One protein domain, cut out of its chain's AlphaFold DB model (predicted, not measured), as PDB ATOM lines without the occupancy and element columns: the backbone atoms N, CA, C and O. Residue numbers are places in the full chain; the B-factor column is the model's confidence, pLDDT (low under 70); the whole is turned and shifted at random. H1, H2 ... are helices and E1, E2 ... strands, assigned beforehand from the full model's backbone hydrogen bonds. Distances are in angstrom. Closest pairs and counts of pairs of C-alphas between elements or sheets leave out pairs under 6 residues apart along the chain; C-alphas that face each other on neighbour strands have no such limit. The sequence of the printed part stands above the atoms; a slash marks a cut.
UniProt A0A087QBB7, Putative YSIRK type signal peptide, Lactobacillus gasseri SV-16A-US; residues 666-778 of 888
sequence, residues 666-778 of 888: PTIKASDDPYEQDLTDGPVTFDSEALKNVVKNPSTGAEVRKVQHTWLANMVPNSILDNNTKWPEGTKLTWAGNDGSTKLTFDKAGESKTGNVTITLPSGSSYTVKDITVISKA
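Overview. This is residues 666 to 778 of the 888 residues of the protein "Putative YSIRK type signal peptide" of Lactobacillus gasseri SV-16A-US (UniProt A0A087QBB7). Little of this is regular structure: a strongly twisted, curled sheet, E1 E4 E3 E2, has short H1 beside it, while H2 and residues 708 to 714 make one end. Printed are 113 residues with two named helices and four strands, E1 H1 H2 E2 E3 E4 along the chain; the sheet and the class are mixed, with 42 residues in named elements. It is compact, radius of gyration of the C-alphas 14.8 A, spanning 43 by 27 by 26 A.

Arrangement. Start at E4, residues 766 to 777, which bends by 63 degrees at 771. E3, residues 752 to 760, makes a hairpin with it: N 759 and O 767, 2.9 A. E2, residues 732 to 737, makes a hairpin with E3: N 734 and O 758, 2.9 A. E2 E3 E4 are a meander, each strand the antiparallel neighbour of the one before. E1, residues 675 to 678, is parallel to E4: N 677 and O 775, 2.8 A. H1, residues 690 to 693, stands at the sheet's level; its closest C-alphas to E2 are Leu 691 and Leu 733, 6.4 A. H2, residues 701 to 707, is not on the sheet; 2 of its 3 O i to N i+4 pairs are within hydrogen-bond range, and H1 is too short for one. E1, H1 H2, E2 form a split strand-helix-strand unit, E4 E3 between its strands, with a left-handed crossover.

Along the chain. Find C-alpha 675 at (-2.115, 8.885, -34.290), where E1 begins, and C-alpha 777 at (-1.955, 9.899, -44.735), where E4 ends after 31.0 A; E3 measures 25.1 A.

Size, cuts and confidence. The C-alphas farthest apart, Gly 682 and Asn 714, are 44.6 A apart. The printed part has no cut; the links E1 to H1, H2 to E2 and E2 to E3 are long. No printed residue is under 70 in pLDDT.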
ATOM      1  N   PRO A 666       2.409   3.880 -14.615       88.12
ATOM      2  CA  PRO A 666       2.110   3.350 -15.940       88.12
ATOM      3  C   PRO A 666       2.179   4.417 -17.040       88.12
ATOM      4  O   PRO A 666       1.499   5.440 -16.954       88.12
ATOM      5  N   THR A 667       2.976   4.173 -18.081       92.00
ATOM      6  CA  THR A 667       2.925   4.961 -19.322       92.00
ATOM      7  C   THR A 667       1.539   4.781 -19.965       92.00
ATOM      8  O   THR A 667       0.905   3.737 -19.811       92.00
ATOM      9  N   ILE A 668       1.031   5.801 -20.654       93.19
ATOM     10  CA  ILE A 668      -0.310   5.821 -21.262       93.19
ATOM     11  C   ILE A 668      -0.236   6.152 -22.757       93.19
ATOM     12  O   ILE A 668       0.834   6.480 -23.270       93.19
ATOM     13  N   LYS A 669      -1.366   6.080 -23.472       95.56
ATOM     14  CA  LYS A 669      -1.458   6.585 -24.851       95.56
ATOM     15  C   LYS A 669      -1.186   8.095 -24.886       95.56
ATOM     16  O   LYS A 669      -1.559   8.805 -23.948       95.56
ATOM     17  N   ALA A 670      -0.568   8.587 -25.960       94.12
ATOM     18  CA  ALA A 670      -0.357  10.022 -26.157       94.12
ATOM     19  C   ALA A 670      -1.693  10.778 -26.318       94.12
ATOM     20  O   ALA A 670      -1.900  11.803 -25.663       94.12
ATOM     21  N   SER A 671      -2.607  10.211 -27.113       92.06
ATOM     22  CA  SER A 671      -3.998  10.646 -27.296       92.06
ATOM     23  C   SER A 671      -4.969   9.474 -27.104       92.06
ATOM     24  O   SER A 671      -4.565   8.309 -27.164       92.06
ATOM     25  N   ASP A 672      -6.247   9.778 -26.866       89.75
ATOM     26  CA  ASP A 672      -7.325   8.784 -26.962       89.75
ATOM     27  C   ASP A 672      -7.748   8.562 -28.440       89.75
ATOM     28  O   ASP A 672      -8.260   7.491 -28.767       89.75
ATOM     29  N   ASP A 673      -7.472   9.531 -29.327       93.19
ATOM     30  CA  ASP A 673      -7.660   9.445 -30.787       93.19
ATOM     31  C   ASP A 673      -6.493   8.707 -31.490       93.19
ATOM     32  O   ASP A 673      -5.378   8.674 -30.954       93.19
ATOM     33  N   PRO A 674      -6.695   8.139 -32.701       93.88
ATOM     34  CA  PRO A 674      -5.618   7.550 -33.501       93.88
ATOM     35  C   PRO A 674      -4.496   8.546 -33.825       93.88
ATOM     36  O   PRO A 674      -4.756   9.708 -34.131       93.88
ATOM     37  N   TYR A 675      -3.246   8.079 -33.819       96.00
ATOM     38  CA  TYR A 675      -2.115   8.885 -34.290       96.00
ATOM     39  C   TYR A 675      -2.073   8.902 -35.820       96.00
ATOM     40  O   TYR A 675      -2.222   7.857 -36.454       96.00
ATOM     41  N   GLU A 676      -1.845  10.074 -36.410       94.94
ATOM     42  CA  GLU A 676      -1.765  10.250 -37.860       94.94
ATOM     43  C   GLU A 676      -0.299  10.348 -38.304       94.94
ATOM     44  O   GLU A 676       0.402  11.294 -37.947       94.94
ATOM     45  N   GLN A 677       0.161   9.373 -39.087       96.19
ATOM     46  CA  GLN A 677       1.482   9.374 -39.711       96.19
ATOM     47  C   GLN A 677       1.398   9.970 -41.119       96.19
ATOM     48  O   GLN A 677       0.676   9.448 -41.969       96.19
ATOM     49  N   ASP A 678       2.180  11.015 -41.390       95.31
ATOM     50  CA  ASP A 678       2.360  11.530 -42.750       95.31
ATOM     51  C   ASP A 678       3.403  10.688 -43.511       95.31
ATOM     52  O   ASP A 678       4.464  10.363 -42.976       95.31
ATOM     53  N   LEU A 679       3.080  10.317 -44.748       96.75
ATOM     54  CA  LEU A 679       3.919   9.588 -45.698       96.75
ATOM     55  C   LEU A 679       4.238  10.421 -46.947       96.75
ATOM     56  O   LEU A 679       4.717   9.869 -47.931       96.75
ATOM     57  N   THR A 680       3.949  11.727 -46.956       95.19
ATOM     58  CA  THR A 680       4.153  12.614 -48.120       95.19
ATOM     59  C   THR A 680       5.549  12.452 -48.739       95.19
ATOM     60  O   THR A 680       5.653  12.360 -49.962       95.19
ATOM     61  N   ASP A 681       6.587  12.315 -47.909       94.88
ATOM     62  CA  ASP A 681       7.985  12.168 -48.337       94.88
ATOM     63  C   ASP A 681       8.444  10.709 -48.565       94.88
ATOM     64  O   ASP A 681       9.554  10.479 -49.045       94.88
ATOM     65  N   GLY A 682       7.618   9.704 -48.243       95.00
ATOM     66  CA  GLY A 682       7.948   8.286 -48.435       95.00
ATOM     67  C   GLY A 682       7.316   7.321 -47.416       95.00
ATOM     68  O   GLY A 682       6.714   7.752 -46.432       95.00
ATOM     69  N   PRO A 683       7.476   5.997 -47.624       95.62
ATOM     70  CA  PRO A 683       7.188   4.972 -46.619       95.62
ATOM     71  C   PRO A 683       7.948   5.194 -45.305       95.62
ATOM     72  O   PRO A 683       9.118   5.577 -45.311       95.62
ATOM     73  N   VAL A 684       7.315   4.874 -44.174       96.00
ATOM     74  CA  VAL A 684       7.882   5.061 -42.829       96.00
ATOM     75  C   VAL A 684       7.841   3.751 -42.048       96.00
ATOM     76  O   VAL A 684       6.819   3.072 -41.993       96.00
ATOM     77  N   THR A 685       8.943   3.409 -41.381       96.94
ATOM     78  CA  THR A 685       8.968   2.388 -40.324       96.94
ATOM     79  C   THR A 685       9.306   3.057 -39.004       96.94
ATOM     80  O   THR A 685      10.330   3.724 -38.900       96.94
ATOM     81  N   PHE A 686       8.459   2.865 -37.995       97.12
ATOM     82  CA  PHE A 686       8.679   3.416 -36.664       97.12
ATOM     83  C   PHE A 686       9.845   2.697 -35.980       97.12
ATOM     84  O   PHE A 686       9.833   1.472 -35.819       97.12
ATOM     85  N   ASP A 687      10.822   3.478 -35.535       95.62
ATOM     86  CA  ASP A 687      11.850   3.060 -34.591       95.62
ATOM     87  C   ASP A 687      11.438   3.390 -33.139       95.62
ATOM     88  O   ASP A 687      10.300   3.773 -32.852       95.62
ATOM     89  N   SER A 688      12.371   3.240 -32.196       93.94
ATOM     90  CA  SER A 688      12.114   3.530 -30.782       93.94
ATOM     91  C   SER A 688      11.906   5.021 -30.472       93.94
ATOM     92  O   SER A 688      11.400   5.319 -29.391       93.94
ATOM     93  N   GLU A 689      12.296   5.950 -31.350       93.50
ATOM     94  CA  GLU A 689      12.037   7.385 -31.177       93.50
ATOM     95  C   GLU A 689      10.658   7.743 -31.734       93.50
ATOM     96  O   GLU A 689       9.851   8.339 -31.024       93.50
ATOM     97  N   ALA A 690      10.324   7.280 -32.941       94.19
ATOM     98  CA  ALA A 690       9.001   7.462 -33.537       94.19
ATOM     99  C   ALA A 690       7.881   6.869 -32.659       94.19
ATOM    100  O   ALA A 690       6.818   7.473 -32.503       94.19
ATOM    101  N   LEU A 691       8.124   5.723 -32.004       96.31
ATOM    102  CA  LEU A 691       7.175   5.128 -31.053       96.31
ATOM    103  C   LEU A 691       6.905   6.002 -29.811       96.31
ATOM    104  O   LEU A 691       5.875   5.810 -29.166       96.31
ATOM    105  N   LYS A 692       7.750   6.990 -29.480       93.31
ATOM    106  CA  LYS A 692       7.467   7.944 -28.387       93.31
ATOM    107  C   LYS A 692       6.356   8.932 -28.740       93.31
ATOM    108  O   LYS A 692       5.787   9.525 -27.834       93.31
ATOM    109  N   ASN A 693       5.994   9.080 -30.016       93.69
ATOM    110  CA  ASN A 693       4.907   9.974 -30.427       93.69
ATOM    111  C   ASN A 693       3.508   9.399 -30.127       93.69
ATOM    112  O   ASN A 693       2.537  10.151 -30.071       93.69
ATOM    113  N   VAL A 694       3.392   8.079 -29.916       96.00
ATOM    114  CA  VAL A 694       2.103   7.390 -29.687       96.00
ATOM    115  C   VAL A 694       1.829   7.050 -28.215       96.00
ATOM    116  O   VAL A 694       0.699   6.711 -27.853       96.00
ATOM    117  N   VAL A 695       2.823   7.196 -27.335       95.50
ATOM    118  CA  VAL A 695       2.706   6.992 -25.880       95.50
ATOM    119  C   VAL A 695       3.256   8.193 -25.111       95.50
ATOM    120  O   VAL A 695       4.076   8.937 -25.624       95.50
ATOM    121  N   LYS A 696       2.836   8.396 -23.862       93.69
ATOM    122  CA  LYS A 696       3.395   9.435 -22.983       93.69
ATOM    123  C   LYS A 696       3.397   9.003 -21.525       93.69
ATOM    124  O   LYS A 696       2.575   8.184 -21.106       93.69
ATOM    125  N   ASN A 697       4.278   9.589 -20.722       92.12
ATOM    126  CA  ASN A 697       4.190   9.439 -19.274       92.12
ATOM    127  C   ASN A 697       3.084  10.359 -18.723       92.12
ATOM    128  O   ASN A 697       2.938  11.491 -19.187       92.12
ATOM    129  N   PRO A 698       2.268   9.893 -17.764       90.56
ATOM    130  CA  PRO A 698       1.179  10.687 -17.212       90.56
ATOM    131  C   PRO A 698       1.727  11.837 -16.359       90.56
ATOM    132  O   PRO A 698       2.646  11.666 -15.558       90.56
ATOM    133  N   SER A 699       1.119  13.010 -16.494       88.94
ATOM    134  CA  SER A 699       1.467  14.227 -15.748       88.94
ATOM    135  C   SER A 699       0.599  14.422 -14.499       88.94
ATOM    136  O   SER A 699       1.013  15.061 -13.536       88.94
ATOM    137  N   THR A 700      -0.598  13.825 -14.476       89.56
ATOM    138  CA  THR A 700      -1.569  13.965 -13.380       89.56
ATOM    139  C   THR A 700      -2.044  12.621 -12.827       89.56
ATOM    140  O   THR A 700      -2.072  11.604 -13.522       89.56
ATOM    141  N   GLY A 701      -2.499  12.611 -11.569       87.75
ATOM    142  CA  GLY A 701      -3.099  11.418 -10.963       87.75
ATOM    143  C   GLY A 701      -4.418  10.997 -11.627       87.75
ATOM    144  O   GLY A 701      -4.791   9.828 -11.555       87.75
ATOM    145  N   ALA A 702      -5.110  11.922 -12.301       90.06
ATOM    146  CA  ALA A 702      -6.308  11.634 -13.087       90.06
ATOM    147  C   ALA A 702      -5.986  10.836 -14.365       90.06
ATOM    148  O   ALA A 702      -6.694   9.879 -14.674       90.06
ATOM    149  N   GLU A 703      -4.893  11.172 -15.059       91.19
ATOM    150  CA  GLU A 703      -4.409  10.421 -16.226       91.19
ATOM    151  C   GLU A 703      -4.038   8.978 -15.860       91.19
ATOM    152  O   GLU A 703      -4.509   8.050 -16.515       91.19
ATOM    153  N   VAL A 704      -3.289   8.762 -14.768       88.81
ATOM    154  CA  VAL A 704      -2.966   7.399 -14.289       88.81
ATOM    155  C   VAL A 704      -4.234   6.601 -13.991       88.81
ATOM    156  O   VAL A 704      -4.316   5.410 -14.288       88.81
ATOM    157  N   ARG A 705      -5.263   7.255 -13.440       88.00
ATOM    158  CA  ARG A 705      -6.509   6.597 -13.039       88.00
ATOM    159  C   ARG A 705      -7.313   6.028 -14.214       88.00
ATOM    160  O   ARG A 705      -8.107   5.117 -13.978       88.00
ATOM    161  N   LYS A 706      -7.073   6.492 -15.454       86.44
ATOM    162  CA  LYS A 706      -7.615   5.866 -16.677       86.44
ATOM    163  C   LYS A 706      -7.166   4.403 -16.802       86.44
ATOM    164  O   LYS A 706      -7.990   3.539 -17.081       86.44
ATOM    165  N   VAL A 707      -5.881   4.123 -16.555       85.31
ATOM    166  CA  VAL A 707      -5.269   2.787 -16.721       85.31
ATOM    167  C   VAL A 707      -5.103   2.009 -15.411       85.31
ATOM    168  O   VAL A 707      -4.979   0.789 -15.432       85.31
ATOM    169  N   GLN A 708      -5.124   2.689 -14.263       85.31
ATOM    170  CA  GLN A 708      -4.930   2.094 -12.940       85.31
ATOM    171  C   GLN A 708      -5.940   2.676 -11.939       85.31
ATOM    172  O   GLN A 708      -5.672   3.634 -11.215       85.31
ATOM    173  N   HIS A 709      -7.132   2.083 -11.881       82.94
ATOM    174  CA  HIS A 709      -8.317   2.641 -11.202       82.94
ATOM    175  C   HIS A 709      -8.131   2.868  -9.686       82.94
ATOM    176  O   HIS A 709      -8.785   3.721  -9.080       82.94
ATOM    177  N   THR A 710      -7.214   2.112  -9.072       82.19
ATOM    178  CA  THR A 710      -6.818   2.217  -7.660       82.19
ATOM    179  C   THR A 710      -5.973   3.453  -7.348       82.19
ATOM    180  O   THR A 710      -5.684   3.707  -6.179       82.19
ATOM    181  N   TRP A 711      -5.530   4.204  -8.360       82.62
ATOM    182  CA  TRP A 711      -4.758   5.426  -8.167       82.62
ATOM    183  C   TRP A 711      -5.602   6.526  -7.514       82.62
ATOM    184  O   TRP A 711      -6.792   6.692  -7.805       82.62
ATOM    185  N   LEU A 712      -4.972   7.299  -6.630       82.38
ATOM    186  CA  LEU A 712      -5.588   8.464  -6.002       82.38
ATOM    187  C   LEU A 712      -5.426   9.668  -6.933       82.38
ATOM    188  O   LEU A 712      -4.304  10.053  -7.247       82.38
ATOM    189  N   ALA A 713      -6.531  10.277  -7.367       82.38
ATOM    190  CA  ALA A 713      -6.500  11.350  -8.368       82.38
ATOM    191  C   ALA A 713      -5.676  12.584  -7.939       82.38
ATOM    192  O   ALA A 713      -5.103  13.260  -8.786       82.38
ATOM    193  N   ASN A 714      -5.576  12.843  -6.629       83.19
ATOM    194  CA  ASN A 714      -4.768  13.919  -6.045       83.19
ATOM    195  C   ASN A 714      -3.285  13.552  -5.824       83.19
ATOM    196  O   ASN A 714      -2.533  14.363  -5.289       83.19
ATOM    197  N   MET A 715      -2.859  12.340  -6.187       81.12
ATOM    198  CA  MET A 715      -1.473  11.895  -6.075       81.12
ATOM    199  C   MET A 715      -0.781  12.055  -7.429       81.12
ATOM    200  O   MET A 715      -1.075  11.329  -8.383       81.12
ATOM    201  N   VAL A 716       0.122  13.031  -7.507       83.94
ATOM    202  CA  VAL A 716       0.887  13.341  -8.721       83.94
ATOM    203  C   VAL A 716       1.836  12.170  -9.043       83.94
ATOM    204  O   VAL A 716       2.440  11.614  -8.121       83.94
ATOM    205  N   PRO A 717       1.958  11.750 -10.316       84.38
ATOM    206  CA  PRO A 717       3.007  10.835 -10.760       84.38
ATOM    207  C   PRO A 717       4.394  11.384 -10.404       84.38
ATOM    208  O   PRO A 717       4.595  12.595 -10.426       84.38
ATOM    209  N   ASN A 718       5.369  10.519 -10.115       81.75
ATOM    210  CA  ASN A 718       6.751  10.964 -10.005       81.75
ATOM    211  C   ASN A 718       7.182  11.618 -11.314       81.75
ATOM    212  O   ASN A 718       6.951  11.046 -12.378       81.75
ATOM    213  N   SER A 719       7.787  12.800 -11.213       73.69
ATOM    214  CA  SER A 719       8.436  13.457 -12.336       73.69
ATOM    215  C   SER A 719       9.752  12.746 -12.648       73.69
ATOM    216  O   SER A 719      10.713  12.816 -11.883       73.69
ATOM    217  N   ILE A 720       9.792  12.062 -13.784       73.88
ATOM    218  CA  ILE A 720      11.030  11.773 -14.509       73.88
ATOM    219  C   ILE A 720      11.397  12.955 -15.399       73.88
ATOM    220  O   ILE A 720      10.568  13.836 -15.636       73.88
ATOM    221  N   LEU A 721      12.672  12.968 -15.801       74.25
ATOM    222  CA  LEU A 721      13.365  13.931 -16.662       74.25
ATOM    223  C   LEU A 721      12.432  14.911 -17.402       74.25
ATOM    224  O   LEU A 721      11.588  14.518 -18.210       74.25
ATOM    225  N   ASP A 722      12.598  16.200 -17.100       82.12
ATOM    226  CA  ASP A 722      11.796  17.306 -17.631       82.12
ATOM    227  C   ASP A 722      10.276  17.130 -17.419       82.12
ATOM    228  O   ASP A 722       9.477  17.221 -18.349       82.12
ATOM    229  N   ASN A 723       9.859  16.889 -16.169       83.44
ATOM    230  CA  ASN A 723       8.452  16.837 -15.737       83.44
ATOM    231  C   ASN A 723       7.572  15.860 -16.547       83.44
ATOM    232  O   ASN A 723       6.492  16.219 -17.014       83.44
ATOM    233  N   ASN A 724       8.021  14.610 -16.677       85.25
ATOM    234  CA  ASN A 724       7.368  13.524 -17.424       85.25
ATOM    235  C   ASN A 724       7.322  13.700 -18.948       85.25
ATOM    236  O   ASN A 724       6.646  12.925 -19.624       85.25
ATOM    237  N   THR A 725       8.093  14.635 -19.511       85.00
ATOM    238  CA  THR A 725       8.236  14.761 -20.972       85.00
ATOM    239  C   THR A 725       9.310  13.842 -21.564       85.00
ATOM    240  O   THR A 725       9.253  13.548 -22.756       85.00
ATOM    241  N   LYS A 726      10.252  13.330 -20.757       88.06
ATOM    242  CA  LYS A 726      11.300  12.392 -21.196       88.06
ATOM    243  C   LYS A 726      11.327  11.118 -20.351       88.06
ATOM    244  O   LYS A 726      10.950  11.114 -19.182       88.06
ATOM    245  N   TRP A 727      11.805  10.033 -20.960       90.12
ATOM    246  CA  TRP A 727      12.125   8.770 -20.285       90.12
ATOM    247  C   TRP A 727      13.606   8.729 -19.881       90.12
ATOM    248  O   TRP A 727      14.406   9.420 -20.514       90.12
ATOM    249  N   PRO A 728      13.991   7.909 -18.880       89.62
ATOM    250  CA  PRO A 728      15.393   7.659 -18.546       89.62
ATOM    251  C   PRO A 728      16.228   7.245 -19.768       89.62
ATOM    252  O   PRO A 728      15.752   6.495 -20.628       89.62
ATOM    253  N   GLU A 729      17.471   7.718 -19.840       89.12
ATOM    254  CA  GLU A 729      18.397   7.405 -20.934       89.12
ATOM    255  C   GLU A 729      18.609   5.890 -21.067       89.12
ATOM    256  O   GLU A 729      18.787   5.194 -20.074       89.12
ATOM    257  N   GLY A 730      18.547   5.363 -22.294       88.75
ATOM    258  CA  GLY A 730      18.599   3.919 -22.560       88.75
ATOM    259  C   GLY A 730      17.241   3.198 -22.545       88.75
ATOM    260  O   GLY A 730      17.203   2.001 -22.829       88.75
ATOM    261  N   THR A 731      16.130   3.896 -22.273       92.56
ATOM    262  CA  THR A 731      14.769   3.342 -22.433       92.56
ATOM    263  C   THR A 731      14.507   2.938 -23.889       92.56
ATOM    264  O   THR A 731      14.744   3.728 -24.801       92.56
ATOM    265  N   LYS A 732      13.965   1.734 -24.111       95.06
ATOM    266  CA  LYS A 732      13.654   1.178 -25.441       95.06
ATOM    267  C   LYS A 732      12.159   0.926 -25.603       95.06
ATOM    268  O   LYS A 732      11.521   0.401 -24.692       95.06
ATOM    269  N   LEU A 733      11.611   1.265 -26.766       97.38
ATOM    270  CA  LEU A 733      10.216   1.036 -27.133       97.38
ATOM    271  C   LEU A 733      10.136   0.005 -28.265       97.38
ATOM    272  O   LEU A 733      10.924   0.047 -29.210       97.38
ATOM    273  N   THR A 734       9.178  -0.917 -28.177       97.69
ATOM    274  CA  THR A 734       8.934  -1.961 -29.184       97.69
ATOM    275  C   THR A 734       7.454  -2.064 -29.540       97.69
ATOM    276  O   THR A 734       6.583  -1.806 -28.707       97.69
ATOM    277  N   TRP A 735       7.169  -2.443 -30.788       97.88
ATOM    278  CA  TRP A 735       5.815  -2.640 -31.311       97.88
ATOM    279  C   TRP A 735       5.424  -4.122 -31.321       97.88
ATOM    280  O   TRP A 735       6.229  -4.981 -31.679       97.88
ATOM    281  N   ALA A 736       4.168  -4.403 -30.984       97.94
ATOM    282  CA  ALA A 736       3.532  -5.703 -31.167       97.94
ATOM    283  C   ALA A 736       2.125  -5.506 -31.753       97.94
ATOM    284  O   ALA A 736       1.179  -5.183 -31.029       97.94
ATOM    285  N   GLY A 737       2.001  -5.673 -33.068       97.00
ATOM    286  CA  GLY A 737       0.756  -5.530 -33.812       97.00
ATOM    287  C   GLY A 737      -0.237  -6.653 -33.530       97.00
ATOM    288  O   GLY A 737       0.139  -7.800 -33.287       97.00
ATOM    289  N   ASN A 738      -1.528  -6.330 -33.601       96.31
ATOM    290  CA  ASN A 738      -2.617  -7.302 -33.456       96.31
ATOM    291  C   ASN A 738      -2.676  -8.306 -34.627       96.31
ATOM    292  O   ASN A 738      -3.291  -9.363 -34.509       96.31
ATOM    293  N   ASP A 739      -2.015  -7.983 -35.739       93.44
ATOM    294  CA  ASP A 739      -1.753  -8.836 -36.903       93.44
ATOM    295  C   ASP A 739      -0.523  -9.756 -36.731       93.44
ATOM    296  O   ASP A 739      -0.217 -10.551 -37.617       93.44
ATOM    297  N   GLY A 740       0.189  -9.659 -35.601       94.44
ATOM    298  CA  GLY A 740       1.444 -10.369 -35.341       94.44
ATOM    299  C   GLY A 740       2.703  -9.643 -35.832       94.44
ATOM    300  O   GLY A 740       3.799 -10.194 -35.709       94.44
ATOM    301  N   SER A 741       2.590  -8.421 -36.366       94.88
ATOM    302  CA  SER A 741       3.747  -7.624 -36.787       94.88
ATOM    303  C   SER A 741       4.621  -7.189 -35.599       94.88
ATOM    304  O   SER A 741       4.134  -6.748 -34.560       94.88
ATOM    305  N   THR A 742       5.944  -7.269 -35.756       96.25
ATOM    306  CA  THR A 742       6.933  -6.801 -34.757       96.25
ATOM    307  C   THR A 742       7.524  -5.427 -35.087       96.25
ATOM    308  O   THR A 742       8.351  -4.898 -34.346       96.25
ATOM    309  N   LYS A 743       7.102  -4.838 -36.211       95.75
ATOM    310  CA  LYS A 743       7.462  -3.493 -36.668       95.75
ATOM    311  C   LYS A 743       6.205  -2.778 -37.139       95.75
ATOM    312  O   LYS A 743       5.370  -3.386 -37.802       95.75
ATOM    313  N   LEU A 744       6.105  -1.492 -36.826       97.38
ATOM    314  CA  LEU A 744       5.050  -0.629 -37.337       97.38
ATOM    315  C   LEU A 744       5.573   0.086 -38.588       97.38
ATOM    316  O   LEU A 744       6.245   1.110 -38.499       97.38
ATOM    317  N   THR A 745       5.303  -0.508 -39.747       96.62
ATOM    318  CA  THR A 745       5.661   0.023 -41.071       96.62
ATOM    319  C   THR A 745       4.404   0.476 -41.799       96.62
ATOM    320  O   THR A 745       3.372  -0.188 -41.707       96.62
ATOM    321  N   PHE A 746       4.497   1.575 -42.538       96.88
ATOM    322  CA  PHE A 746       3.460   2.107 -43.410       96.88
ATOM    323  C   PHE A 746       4.068   2.432 -44.772       96.88
ATOM    324  O   PHE A 746       5.008   3.221 -44.862       96.88
ATOM    325  N   ASP A 747       3.515   1.825 -45.816       95.25
ATOM    326  CA  ASP A 747       3.980   1.977 -47.196       95.25
ATOM    327  C   ASP A 747       3.051   2.884 -48.004       95.25
ATOM    328  O   ASP A 747       3.477   3.503 -48.979       95.25
ATOM    329  N   LYS A 748       1.771   2.945 -47.614       96.31
ATOM    330  CA  LYS A 748       0.696   3.605 -48.354       96.31
ATOM    331  C   LYS A 748      -0.158   4.472 -47.438       96.31
ATOM    332  O   LYS A 748      -0.407   4.118 -46.291       96.31
ATOM    333  N   ALA A 749      -0.660   5.590 -47.953       95.56
ATOM    334  CA  ALA A 749      -1.680   6.398 -47.294       95.56
ATOM    335  C   ALA A 749      -3.011   5.633 -47.183       95.56
ATOM    336  O   ALA A 749      -3.356   4.838 -48.060       95.56
ATOM    337  N   GLY A 750      -3.774   5.895 -46.121       94.25
ATOM    338  CA  GLY A 750      -5.058   5.246 -45.857       94.25
ATOM    339  C   GLY A 750      -4.961   3.882 -45.167       94.25
ATOM    340  O   GLY A 750      -5.990   3.252 -44.944       94.25
ATOM    341  N   GLU A 751      -3.768   3.418 -44.791       95.31
ATOM    342  CA  GLU A 751      -3.611   2.242 -43.930       95.31
ATOM    343  C   GLU A 751      -4.015   2.566 -42.478       95.31
ATOM    344  O   GLU A 751      -3.904   3.701 -42.016       95.31
ATOM    345  N   SER A 752      -4.439   1.546 -41.728       95.62
ATOM    346  CA  SER A 752      -4.659   1.617 -40.279       95.62
ATOM    347  C   SER A 752      -4.105   0.361 -39.624       95.62
ATOM    348  O   SER A 752      -4.411  -0.750 -40.063       95.62
ATOM    349  N   LYS A 753      -3.270   0.523 -38.593       96.56
ATOM    350  CA  LYS A 753      -2.626  -0.583 -37.872       96.56
ATOM    351  C   LYS A 753      -2.853  -0.425 -36.375       96.56
ATOM    352  O   LYS A 753      -2.712   0.664 -35.815       96.56
ATOM    353  N   THR A 754      -3.235  -1.529 -35.735       96.94
ATOM    354  CA  THR A 754      -3.549  -1.585 -34.302       96.94
ATOM    355  C   THR A 754      -2.626  -2.560 -33.589       96.94
ATOM    356  O   THR A 754      -2.248  -3.592 -34.147       96.94
ATOM    357  N   GLY A 755      -2.254  -2.241 -32.355       97.25
ATOM    358  CA  GLY A 755      -1.310  -3.044 -31.595       97.25
ATOM    359  C   GLY A 755      -0.955  -2.435 -30.251       97.25
ATOM    360  O   GLY A 755      -1.660  -1.579 -29.715       97.25
ATOM    361  N   ASN A 756       0.155  -2.901 -29.700       97.88
ATOM    362  CA  ASN A 756       0.634  -2.547 -28.375       97.88
ATOM    363  C   ASN A 756       2.063  -2.003 -28.464       97.88
ATOM    364  O   ASN A 756       2.853  -2.448 -29.298       97.88
ATOM    365  N   VAL A 757       2.405  -1.079 -27.568       98.12
ATOM    366  CA  VAL A 757       3.766  -0.553 -27.411       98.12
ATOM    367  C   VAL A 757       4.295  -0.976 -26.051       98.12
ATOM    368  O   VAL A 757       3.702  -0.638 -25.026       98.12
ATOM    369  N   THR A 758       5.407  -1.706 -26.027       97.50
ATOM    370  CA  THR A 758       6.096  -2.079 -24.785       97.50
ATOM    371  C   THR A 758       7.299  -1.173 -24.583       97.50
ATOM    372  O   THR A 758       8.191  -1.107 -25.423       97.50
ATOM    373  N   ILE A 759       7.314  -0.472 -23.453       95.94
ATOM    374  CA  ILE A 759       8.390   0.413 -23.023       95.94
ATOM    375  C   ILE A 759       9.220  -0.341 -21.986       95.94
ATOM    376  O   ILE A 759       8.672  -0.817 -20.995       95.94
ATOM    377  N   THR A 760      10.527  -0.451 -22.206       93.62
ATOM    378  CA  THR A 760      11.484  -1.105 -21.301       93.62
ATOM    379  C   THR A 760      12.477  -0.069 -20.794       93.62
ATOM    380  O   THR A 760      13.190   0.545 -21.587       93.62
ATOM    381  N   LEU A 761      12.499   0.143 -19.480       91.00
ATOM    382  CA  LEU A 761      13.399   1.065 -18.790       91.00
ATOM    383  C   LEU A 761      14.830   0.495 -18.734       91.00
ATOM    384  O   LEU A 761      15.012  -0.712 -18.908       91.00
ATOM    385  N   PRO A 762      15.851   1.316 -18.420       87.31
ATOM    386  CA  PRO A 762      17.251   0.872 -18.372       87.31
ATOM    387  C   PRO A 762      17.526  -0.244 -17.354       87.31
ATOM    388  O   PRO A 762      18.476  -0.995 -17.518       87.31
ATOM    389  N   SER A 763      16.668  -0.377 -16.339       82.00
ATOM    390  CA  SER A 763      16.705  -1.437 -15.323       82.00
ATOM    391  C   SER A 763      16.169  -2.797 -15.788       82.00
ATOM    392  O   SER A 763      16.119  -3.718 -14.983       82.00
ATOM    393  N   GLY A 764      15.649  -2.906 -17.016       86.75
ATOM    394  CA  GLY A 764      14.887  -4.068 -17.496       86.75
ATOM    395  C   GLY A 764      13.391  -4.043 -17.146       86.75
ATOM    396  O   GLY A 764      12.600  -4.741 -17.780       86.75
ATOM    397  N   SER A 765      12.954  -3.202 -16.198       88.06
ATOM    398  CA  SER A 765      11.530  -3.051 -15.861       88.06
ATOM    399  C   SER A 765      10.727  -2.522 -17.056       88.06
ATOM    400  O   SER A 765      11.111  -1.525 -17.669       88.06
ATOM    401  N   SER A 766       9.596  -3.153 -17.385       91.75
ATOM    402  CA  SER A 766       8.807  -2.819 -18.577       91.75
ATOM    403  C   SER A 766       7.314  -2.607 -18.307       91.75
ATOM    404  O   SER A 766       6.764  -3.056 -17.300       91.75
ATOM    405  N   TYR A 767       6.654  -1.888 -19.218       92.31
ATOM    406  CA  TYR A 767       5.210  -1.670 -19.229       92.31
ATOM    407  C   TYR A 767       4.671  -1.658 -20.663       92.31
ATOM    408  O   TYR A 767       5.268  -1.052 -21.550       92.31
ATOM    409  N   THR A 768       3.516  -2.288 -20.887       95.38
ATOM    410  CA  THR A 768       2.870  -2.359 -22.206       95.38
ATOM    411  C   THR A 768       1.621  -1.484 -22.253       95.38
ATOM    412  O   THR A 768       0.628  -1.768 -21.582       95.38
ATOM    413  N   VAL A 769       1.646  -0.455 -23.102       95.56
ATOM    414  CA  VAL A 769       0.465   0.334 -23.472       95.56
ATOM    415  C   VAL A 769      -0.286  -0.411 -24.570       95.56
ATOM    416  O   VAL A 769       0.296  -0.762 -25.596       95.56
ATOM    417  N   LYS A 770      -1.576  -0.664 -24.343       94.88
ATOM    418  CA  LYS A 770      -2.417  -1.454 -25.248       94.88
ATOM    419  C   LYS A 770      -3.278  -0.604 -26.172       94.88
ATOM    420  O   LYS A 770      -3.528   0.568 -25.891       94.88
ATOM    421  N   ASP A 771      -3.766  -1.234 -27.236       95.00
ATOM    422  CA  ASP A 771      -4.791  -0.702 -28.144       95.00
ATOM    423  C   ASP A 771      -4.389   0.625 -28.821       95.00
ATOM    424  O   ASP A 771      -5.216   1.515 -29.044       95.00
ATOM    425  N   ILE A 772      -3.101   0.788 -29.122       97.19
ATOM    426  CA  ILE A 772      -2.588   1.890 -29.938       97.19
ATOM    427  C   ILE A 772      -3.087   1.698 -31.370       97.19
ATOM    428  O   ILE A 772      -2.979   0.606 -31.927       97.19
ATOM    429  N   THR A 773      -3.628   2.763 -31.960       96.38
ATOM    430  CA  THR A 773      -4.052   2.811 -33.364       96.38
ATOM    431  C   THR A 773      -3.266   3.903 -34.067       96.38
ATOM    432  O   THR A 773      -3.241   5.041 -33.594       96.38
ATOM    433  N   VAL A 774      -2.640   3.557 -35.188       97.00
ATOM    434  CA  VAL A 774      -1.949   4.505 -36.064       97.00
ATOM    435  C   VAL A 774      -2.545   4.401 -37.460       97.00
ATOM    436  O   VAL A 774      -2.745   3.294 -37.964       97.00
ATOM    437  N   ILE A 775      -2.836   5.547 -38.070       95.88
ATOM    438  CA  ILE A 775      -3.338   5.662 -39.440       95.88
ATOM    439  C   ILE A 775      -2.349   6.450 -40.293       95.88
ATOM    440  O   ILE A 775      -1.706   7.372 -39.793       95.88
ATOM    441  N   SER A 776      -2.227   6.112 -41.574       96.38
ATOM    442  CA  SER A 776      -1.353   6.830 -42.502       96.38
ATOM    443  C   SER A 776      -2.123   7.798 -43.402       96.38
ATOM    444  O   SER A 776      -3.249   7.532 -43.832       96.38
ATOM    445  N   LYS A 777      -1.486   8.915 -43.750       95.62
ATOM    446  CA  LYS A 777      -1.955   9.899 -44.735       95.62
ATOM    447  C   LYS A 777      -0.794  10.313 -45.636       95.62
ATOM    448  O   LYS A 777       0.359  10.133 -45.274       95.62
ATOM    449  N   ALA A 778      -1.097  10.872 -46.801       96.19
ATOM    450  CA  ALA A 778      -0.114  11.550 -47.644       96.19
ATOM    451  C   ALA A 778      -0.769  12.731 -48.361       96.19
ATOM    452  O   ALA A 778      -1.963  12.694 -48.678       96.19
TER     453      ALA A 778